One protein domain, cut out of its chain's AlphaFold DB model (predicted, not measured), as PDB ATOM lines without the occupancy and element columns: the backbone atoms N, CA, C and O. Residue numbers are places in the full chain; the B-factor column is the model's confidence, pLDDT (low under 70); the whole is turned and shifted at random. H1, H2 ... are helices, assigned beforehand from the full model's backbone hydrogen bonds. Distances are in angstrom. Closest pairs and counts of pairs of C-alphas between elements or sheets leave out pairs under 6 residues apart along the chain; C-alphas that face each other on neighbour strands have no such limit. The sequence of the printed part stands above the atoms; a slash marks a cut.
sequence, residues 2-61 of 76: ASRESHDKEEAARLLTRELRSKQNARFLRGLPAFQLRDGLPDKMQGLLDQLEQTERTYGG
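What this domain is: This is residues 2 to 61 of the 76 residues of an uncharacterized protein of Mesorhizobium oceanicum (UniProt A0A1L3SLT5). The model is an open arch: two long helices, H1 and H3, form two separate arms, and the short helix H2 with a long winding link makes the bridge between them. No helix packs on another, there is no core, and the space between the two arms is empty. The printed part has 60 residues with three named helices, in the order H1, H2, H3 along the chain, and no named strand; the class is all helix. It is only just extended, close to loose, with a radius of gyration of the C-alphas of 16.1 A and spans of 43 by 31 by 22 A.

How they stand to each other: The longest helix by residues is H1, residues 2 to 20, and it touches no helix. H2, residues 23 to 29, is close to H1 but not clearly touching it, with 2 pairs of C-alphas within 8 A. The closest C-alphas of the two are those of Leu 20 and Ala 26, 6.5 A apart. The lines of H1 and H2 stand at 87 degrees, about perpendicular, and their centres are 20.8 A apart. H3, residues 43 to 59, is apart from H1 and also apart from H2. Residues 2 to 19 of H1 stand free, and so do residues 47 to 61, of which 47 to 59 belong to H3. Every O i to N i+4 pair is within hydrogen-bond range in H1, H2 and H3.

Where its parts are: H1 runs from Ala 2, with its C-alpha at (6.227, -10.727, 37.299), to Leu 20, with its C-alpha at (-13.663, -1.289, 21.517), and is 27.1 A long from first to last C-alpha. H2 runs from Lys 23 to Leu 29 and measures 10.0 A. H3 runs from Asp 43, with its C-alpha at (-4.020, 16.881, 5.538), to Tyr 59, with its C-alpha at (1.178, -6.367, 1.467), a length of 24.2 A.

The domain as a whole: The two C-alphas farthest apart are those of Arg 4 and Asp 43, at 43.6 A, and the first and last printed C-alphas, of Ala 2 and Gly 61, are 35.6 A apart. The printed part has no cut. The link from H1 to H2 is tight, with 2 residues, and the link from H2 to H3 is long, with 13 residues, 30 to 42. The mean pLDDT of the printed part is 70.2. Confidence is under 70 at 27 residues: 2 to 6, 23, 30, 33 to 46 and 56 to 61.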
ATOM      1  N   ALA A   2       6.505 -11.465  38.549       59.28
ATOM      2  CA  ALA A   2       6.227 -10.727  37.299       59.28
ATOM      3  C   ALA A   2       5.306 -11.429  36.267       59.28
ATOM      4  O   ALA A   2       4.599 -10.750  35.532       59.28
ATOM      5  N   SER A   3       5.269 -12.769  36.225       63.03
ATOM      6  CA  SER A   3       4.519 -13.517  35.192       63.03
ATOM      7  C   SER A   3       2.995 -13.439  35.297       63.03
ATOM      8  O   SER A   3       2.313 -13.653  34.302       63.03
ATOM      9  N   ARG A   4       2.446 -13.191  36.491       66.69
ATOM     10  CA  ARG A   4       0.988 -13.169  36.694       66.69
ATOM     11  C   ARG A   4       0.418 -11.817  36.290       66.69
ATOM     12  O   ARG A   4      -0.496 -11.742  35.488       66.69
ATOM     13  N   GLU A   5       1.090 -10.755  36.723       69.06
ATOM     14  CA  GLU A   5       0.740  -9.382  36.377       69.06
ATOM     15  C   GLU A   5       0.884  -9.095  34.871       69.06
ATOM     16  O   GLU A   5       0.101  -8.330  34.311       69.06
ATOM     17  N   SER A   6       1.856  -9.716  34.188       69.06
ATOM     18  CA  SER A   6       1.965  -9.625  32.726       69.06
ATOM     19  C   SER A   6       0.815 -10.336  32.012       69.06
ATOM     20  O   SER A   6       0.299  -9.811  31.030       69.06
ATOM     21  N   HIS A   7       0.389 -11.495  32.520       71.31
ATOM     22  CA  HIS A   7      -0.718 -12.267  31.956       71.31
ATOM     23  C   HIS A   7      -2.059 -11.543  32.149       71.31
ATOM     24  O   HIS A   7      -2.841 -11.423  31.209       71.31
ATOM     25  N   ASP A   8      -2.280 -10.971  33.333       77.00
ATOM     26  CA  ASP A   8      -3.485 -10.202  33.654       77.00
ATOM     27  C   ASP A   8      -3.590  -8.933  32.782       77.00
ATOM     28  O   ASP A   8      -4.667  -8.583  32.293       77.00
ATOM     29  N   LYS A   9      -2.460  -8.258  32.518       77.44
ATOM     30  CA  LYS A   9      -2.399  -7.104  31.599       77.44
ATOM     31  C   LYS A   9      -2.729  -7.499  30.161       77.44
ATOM     32  O   LYS A   9      -3.425  -6.758  29.466       77.44
ATOM     33  N   GLU A  10      -2.244  -8.651  29.711       77.12
ATOM     34  CA  GLU A  10      -2.486  -9.133  28.353       77.12
ATOM     35  C   GLU A  10      -3.950  -9.553  28.147       77.12
ATOM     36  O   GLU A  10      -4.557  -9.236  27.120       77.12
ATOM     37  N   GLU A  11      -4.565 -10.187  29.146       79.81
ATOM     38  CA  GLU A  11      -5.994 -10.509  29.133       79.81
ATOM     39  C   GLU A  11      -6.868  -9.254  29.149       79.81
ATOM     40  O   GLU A  11      -7.797  -9.135  28.342       79.81
ATOM     41  N   ALA A  12      -6.534  -8.275  29.994       78.50
ATOM     42  CA  ALA A  12      -7.223  -6.990  30.023       78.50
ATOM     43  C   ALA A  12      -7.143  -6.276  28.662       78.50
ATOM     44  O   ALA A  12      -8.156  -5.789  28.158       78.50
ATOM     45  N   ALA A  13      -5.972  -6.274  28.017       76.19
ATOM     46  CA  ALA A  13      -5.793  -5.688  26.691       76.19
ATOM     47  C   ALA A  13      -6.662  -6.379  25.626       76.19
ATOM     48  O   ALA A  13      -7.274  -5.708  24.788       76.19
ATOM     49  N   ARG A  14      -6.777  -7.712  25.671       78.19
ATOM     50  CA  ARG A  14      -7.633  -8.478  24.748       78.19
ATOM     51  C   ARG A  14      -9.114  -8.165  24.953       78.19
ATOM     52  O   ARG A  14      -9.829  -7.960  23.971       78.19
ATOM     53  N   LEU A  15      -9.565  -8.078  26.203       82.81
ATOM     54  CA  LEU A  15     -10.947  -7.726  26.538       82.81
ATOM     55  C   LEU A  15     -11.288  -6.300  26.101       82.81
ATOM     56  O   LEU A  15     -12.297  -6.093  25.430       82.81
ATOM     57  N   LEU A  16     -10.408  -5.338  26.381       77.19
ATOM     58  CA  LEU A  16     -10.567  -3.955  25.931       77.19
ATOM     59  C   LEU A  16     -10.624  -3.863  24.406       77.19
ATOM     60  O   LEU A  16     -11.503  -3.205  23.858       77.19
ATOM     61  N   THR A  17      -9.740  -4.572  23.704       74.25
ATOM     62  CA  THR A  17      -9.726  -4.582  22.233       74.25
ATOM     63  C   THR A  17     -11.019  -5.163  21.665       74.25
ATOM     64  O   THR A  17     -11.556  -4.649  20.682       74.25
ATOM     65  N   ARG A  18     -11.552  -6.219  22.289       77.38
ATOM     66  CA  ARG A  18     -12.826  -6.832  21.901       77.38
ATOM     67  C   ARG A  18     -13.998  -5.871  22.101       77.38
ATOM     68  O   ARG A  18     -14.819  -5.733  21.197       77.38
ATOM     69  N   GLU A  19     -14.047  -5.186  23.239       76.44
ATOM     70  CA  GLU A  19     -15.109  -4.229  23.549       76.44
ATOM     71  C   GLU A  19     -15.047  -2.983  22.662       76.44
ATOM     72  O   GLU A  19     -16.072  -2.552  22.132       76.44
ATOM     73  N   LEU A  20     -13.857  -2.433  22.415       74.31
ATOM     74  CA  LEU A  20     -13.663  -1.289  21.517       74.31
ATOM     75  C   LEU A  20     -14.076  -1.607  20.073       74.31
ATOM     76  O   LEU A  20     -14.607  -0.743  19.375       74.31
ATOM     77  N   ARG A  21     -13.881  -2.856  19.630       72.62
ATOM     78  CA  ARG A  21     -14.289  -3.339  18.299       72.62
ATOM     79  C   ARG A  21     -15.775  -3.684  18.197       72.62
ATOM     80  O   ARG A  21     -16.244  -4.002  17.100       72.62
ATOM     81  N   SER A  22     -16.534  -3.631  19.291       82.56
ATOM     82  CA  SER A  22     -17.979  -3.839  19.231       82.56
ATOM     83  C   SER A  22     -18.637  -2.764  18.355       82.56
ATOM     84  O   SER A  22     -18.243  -1.597  18.350       82.56
ATOM     85  N   LYS A  23     -19.674  -3.142  17.596       69.56
ATOM     86  CA  LYS A  23     -20.379  -2.216  16.685       69.56
ATOM     87  C   LYS A  23     -20.964  -1.004  17.418       69.56
ATOM     88  O   LYS A  23     -21.056   0.079  16.843       69.56
ATOM     89  N   GLN A  24     -21.349  -1.193  18.678       74.81
ATOM     90  CA  GLN A  24     -21.897  -0.149  19.535       74.81
ATOM     91  C   GLN A  24     -20.820   0.855  19.958       74.81
ATOM     92  O   GLN A  24     -21.007   2.054  19.749       74.81
ATOM     93  N   ASN A  25     -19.671   0.381  20.447       74.12
ATOM     94  CA  ASN A  25     -18.568   1.269  20.816       74.12
ATOM     95  C   ASN A  25     -17.953   1.943  19.592       74.12
ATOM     96  O   ASN A  25     -17.697   3.138  19.630       74.12
ATOM     97  N   ALA A  26     -17.829   1.244  18.463       71.12
ATOM     98  CA  ALA A  26     -17.378   1.857  17.218       71.12
ATOM     99  C   ALA A  26     -18.293   3.015  16.773       71.12
ATOM    100  O   ALA A  26     -17.805   4.055  16.333       71.12
ATOM    101  N   ARG A  27     -19.620   2.866  16.905       76.38
ATOM    102  CA  ARG A  27     -20.580   3.936  16.587       76.38
ATOM    103  C   ARG A  27     -20.454   5.119  17.547       76.38
ATOM    104  O   ARG A  27     -20.503   6.256  17.095       76.38
ATOM    105  N   PHE A  28     -20.286   4.845  18.838       77.81
ATOM    106  CA  PHE A  28     -20.110   5.869  19.866       77.81
ATOM    107  C   PHE A  28     -18.797   6.644  19.688       77.81
ATOM    108  O   PHE A  28     -18.815   7.868  19.606       77.81
ATOM    109  N   LEU A  29     -17.674   5.938  19.534       74.19
ATOM    110  CA  LEU A  29     -16.347   6.532  19.366       74.19
ATOM    111  C   LEU A  29     -16.259   7.389  18.098       74.19
ATOM    112  O   LEU A  29     -15.698   8.473  18.144       74.19
ATOM    113  N   ARG A  30     -16.892   6.983  16.988       69.62
ATOM    114  CA  ARG A  30     -16.971   7.807  15.761       69.62
ATOM    115  C   ARG A  30     -17.708   9.142  15.952       69.62
ATOM    116  O   ARG A  30     -17.529  10.052  15.148       69.62
ATOM    117  N   GLY A  31     -18.557   9.249  16.973       71.19
ATOM    118  CA  GLY A  31     -19.270  10.479  17.316       71.19
ATOM    119  C   GLY A  31     -18.477  11.435  18.207       71.19
ATOM    120  O   GLY A  31     -18.926  12.558  18.416       71.19
ATOM    121  N   LEU A  32     -17.330  11.011  18.749       73.56
ATOM    122  CA  LEU A  32     -16.521  11.837  19.637       73.56
ATOM    123  C   LEU A  32     -15.520  12.684  18.835       73.56
ATOM    124  O   LEU A  32     -14.768  12.123  18.037       73.56
ATOM    125  N   PRO A  33     -15.415  13.996  19.106       62.94
ATOM    126  CA  PRO A  33     -14.534  14.896  18.356       62.94
ATOM    127  C   PRO A  33     -13.050  14.505  18.450       62.94
ATOM    128  O   PRO A  33     -12.315  14.630  17.481       62.94
ATOM    129  N   ALA A  34     -12.613  13.925  19.572       67.50
ATOM    130  CA  ALA A  34     -11.240  13.435  19.741       67.50
ATOM    131  C   ALA A  34     -10.889  12.215  18.860       67.50
ATOM    132  O   ALA A  34      -9.717  11.929  18.636       67.50
ATOM    133  N   PHE A  35     -11.897  11.486  18.374       63.22
ATOM    134  CA  PHE A  35     -11.749  10.319  17.495       63.22
ATOM    135  C   PHE A  35     -12.186  10.622  16.054       63.22
ATOM    136  O   PHE A  35     -12.087   9.766  15.170       63.22
ATOM    137  N   GLN A  36     -12.644  11.847  15.797       63.19
ATOM    138  CA  GLN A  36     -12.868  12.375  14.463       63.19
ATOM    139  C   GLN A  36     -11.525  12.849  13.915       63.19
ATOM    140  O   GLN A  36     -11.165  14.018  13.988       63.19
ATOM    141  N   LEU A  37     -10.789  11.913  13.310       60.50
ATOM    142  CA  LEU A  37      -9.532  12.159  12.586       60.50
ATOM    143  C   LEU A  37      -9.632  13.252  11.503       60.50
ATOM    144  O   LEU A  37      -8.614  13.630  10.946       60.50
ATOM    145  N   ARG A  38     -10.833  13.740  11.174       57.09
ATOM    146  CA  ARG A  38     -11.064  14.733  10.120       57.09
ATOM    147  C   ARG A  38     -11.059  16.182  10.604       57.09
ATOM    148  O   ARG A  38     -10.722  17.046   9.809       57.09
ATOM    149  N   ASP A  39     -11.367  16.452  11.872       55.62
ATOM    150  CA  ASP A  39     -11.599  17.835  12.326       55.62
ATOM    151  C   ASP A  39     -10.368  18.487  12.985       55.62
ATOM    152  O   ASP A  39     -10.423  19.634  13.423       55.62
ATOM    153  N   GLY A  40      -9.227  17.790  13.030       58.31
ATOM    154  CA  GLY A  40      -7.992  18.332  13.613       58.31
ATOM    155  C   GLY A  40      -6.689  17.684  13.149       58.31
ATOM    156  O   GLY A  40      -5.633  18.007  13.693       58.31
ATOM    157  N   LEU A  41      -6.729  16.774  12.172       60.41
ATOM    158  CA  LEU A  41      -5.522  16.148  11.644       60.41
ATOM    159  C   LEU A  41      -5.045  16.924  10.405       60.41
ATOM    160  O   LEU A  41      -5.827  17.097   9.475       60.41
ATOM    161  N   PRO A  42      -3.782  17.388  10.350       67.31
ATOM    162  CA  PRO A  42      -3.252  18.038   9.156       67.31
ATOM    163  C   PRO A  42      -3.358  17.112   7.937       67.31
ATOM    164  O   PRO A  42      -2.973  15.946   8.032       67.31
ATOM    165  N   ASP A  43      -3.780  17.639   6.784       61.00
ATOM    166  CA  ASP A  43      -4.020  16.881   5.538       61.00
ATOM    167  C   ASP A  43      -2.877  15.920   5.168       61.00
ATOM    168  O   ASP A  43      -3.085  14.821   4.655       61.00
ATOM    169  N   LYS A  44      -1.638  16.312   5.486       58.78
ATOM    170  CA  LYS A  44      -0.438  15.495   5.269       58.78
ATOM    171  C   LYS A  44      -0.441  14.193   6.071       58.78
ATOM    172  O   LYS A  44      -0.023  13.166   5.554       58.78
ATOM    173  N   MET A  45      -0.891  14.220   7.323       63.72
ATOM    174  CA  MET A  45      -0.974  13.020   8.162       63.72
ATOM    175  C   MET A  45      -2.111  12.107   7.713       63.72
ATOM    176  O   MET A  45      -1.962  10.891   7.775       63.72
ATOM    177  N   GLN A  46      -3.202  12.673   7.198       68.62
ATOM    178  CA  GLN A  46      -4.276  11.879   6.613       68.62
ATOM    179  C   GLN A  46      -3.801  11.149   5.351       68.62
ATOM    180  O   GLN A  46      -3.979   9.940   5.247       68.62
ATOM    181  N   GLY A  47      -3.074  11.842   4.468       73.12
ATOM    182  CA  GLY A  47      -2.451  11.216   3.300       73.12
ATOM    183  C   GLY A  47      -1.454  10.106   3.658       73.12
ATOM    184  O   GLY A  47      -1.408   9.083   2.980       73.12
ATOM    185  N   LEU A  48      -0.694  10.264   4.747       74.12
ATOM    186  CA  LEU A  48       0.224   9.226   5.232       74.12
ATOM    187  C   LEU A  48      -0.514   8.001   5.793       74.12
ATOM    188  O   LEU A  48      -0.081   6.877   5.556       74.12
ATOM    189  N   LEU A  49      -1.626   8.193   6.508       78.00
ATOM    190  CA  LEU A  49      -2.456   7.087   7.001       78.00
ATOM    191  C   LEU A  49      -3.131   6.328   5.853       78.00
ATOM    192  O   LEU A  49      -3.142   5.100   5.867       78.00
ATOM    193  N   ASP A  50      -3.620   7.041   4.837       76.19
ATOM    194  CA  ASP A  50      -4.213   6.429   3.645       76.19
ATOM    195  C   ASP A  50      -3.165   5.629   2.846       76.19
ATOM    196  O   ASP A  50      -3.453   4.539   2.347       76.19
ATOM    197  N   GLN A  51      -1.927   6.130   2.760       77.19
ATOM    198  CA  GLN A  51      -0.806   5.403   2.155       77.19
ATOM    199  C   GLN A  51      -0.443   4.147   2.947       77.19
ATOM    200  O   GLN A  51      -0.247   3.090   2.347       77.19
ATOM    201  N   LEU A  52      -0.392   4.238   4.278       77.00
ATOM    202  CA  LEU A  52      -0.130   3.089   5.142       77.00
ATOM    203  C   LEU A  52      -1.224   2.027   4.999       77.00
ATOM    204  O   LEU A  52      -0.910   0.859   4.783       77.00
ATOM    205  N   GLU A  53      -2.495   2.427   5.013       76.94
ATOM    206  CA  GLU A  53      -3.621   1.513   4.819       76.94
ATOM    207  C   GLU A  53      -3.585   0.845   3.433       76.94
ATOM    208  O   GLU A  53      -3.844  -0.354   3.311       76.94
ATOM    209  N   GLN A  54      -3.226   1.582   2.378       73.81
ATOM    210  CA  GLN A  54      -3.026   0.997   1.051       73.81
ATOM    211  C   GLN A  54      -1.892  -0.022   1.052       73.81
ATOM    212  O   GLN A  54      -2.080  -1.132   0.559       73.81
ATOM    213  N   THR A  55      -0.746   0.303   1.652       72.94
ATOM    214  CA  THR A  55       0.365  -0.648   1.746       72.94
ATOM    215  C   THR A  55       0.004  -1.874   2.580       72.94
ATOM    216  O   THR A  55       0.304  -2.989   2.170       72.94
ATOM    217  N   GLU A  56      -0.724  -1.731   3.686       68.69
ATOM    218  CA  GLU A  56      -1.195  -2.872   4.478       68.69
ATOM    219  C   GLU A  56      -2.213  -3.727   3.719       68.69
ATOM    220  O   GLU A  56      -2.208  -4.946   3.844       68.69
ATOM    221  N   ARG A  57      -3.066  -3.141   2.876       69.88
ATOM    222  CA  ARG A  57      -3.983  -3.921   2.028       69.88
ATOM    223  C   ARG A  57      -3.256  -4.634   0.889       69.88
ATOM    224  O   ARG A  57      -3.639  -5.744   0.529       69.88
ATOM    225  N   THR A  58      -2.221  -4.014   0.331       67.19
ATOM    226  CA  THR A  58      -1.419  -4.582  -0.759       67.19
ATOM    227  C   THR A  58      -0.442  -5.653  -0.266       67.19
ATOM    228  O   THR A  58      -0.236  -6.644  -0.961       67.19
ATOM    229  N   TYR A  59       0.128  -5.492   0.931       62.31
ATOM    230  CA  TYR A  59       1.178  -6.367   1.467       62.31
ATOM    231  C   TYR A  59       0.739  -7.224   2.670       62.31
ATOM    232  O   TYR A  59       1.349  -8.253   2.935       62.31
ATOM    233  N   GLY A  60      -0.326  -6.854   3.383       52.62
ATOM    234  CA  GLY A  60      -0.797  -7.500   4.620       52.62
ATOM    235  C   GLY A  60      -1.883  -8.566   4.437       52.62
ATOM    236  O   GLY A  60      -2.452  -9.040   5.418       52.62
ATOM    237  N   GLY A  61      -2.165  -8.991   3.200       49.31
ATOM    238  CA  GLY A  61      -3.039 -10.142   2.922       49.31
ATOM    239  C   GLY A  61      -2.454 -11.501   3.341       49.31
ATOM    240  O   GLY A  61      -3.148 -12.512   3.266       49.31
TER     241      GLY A  61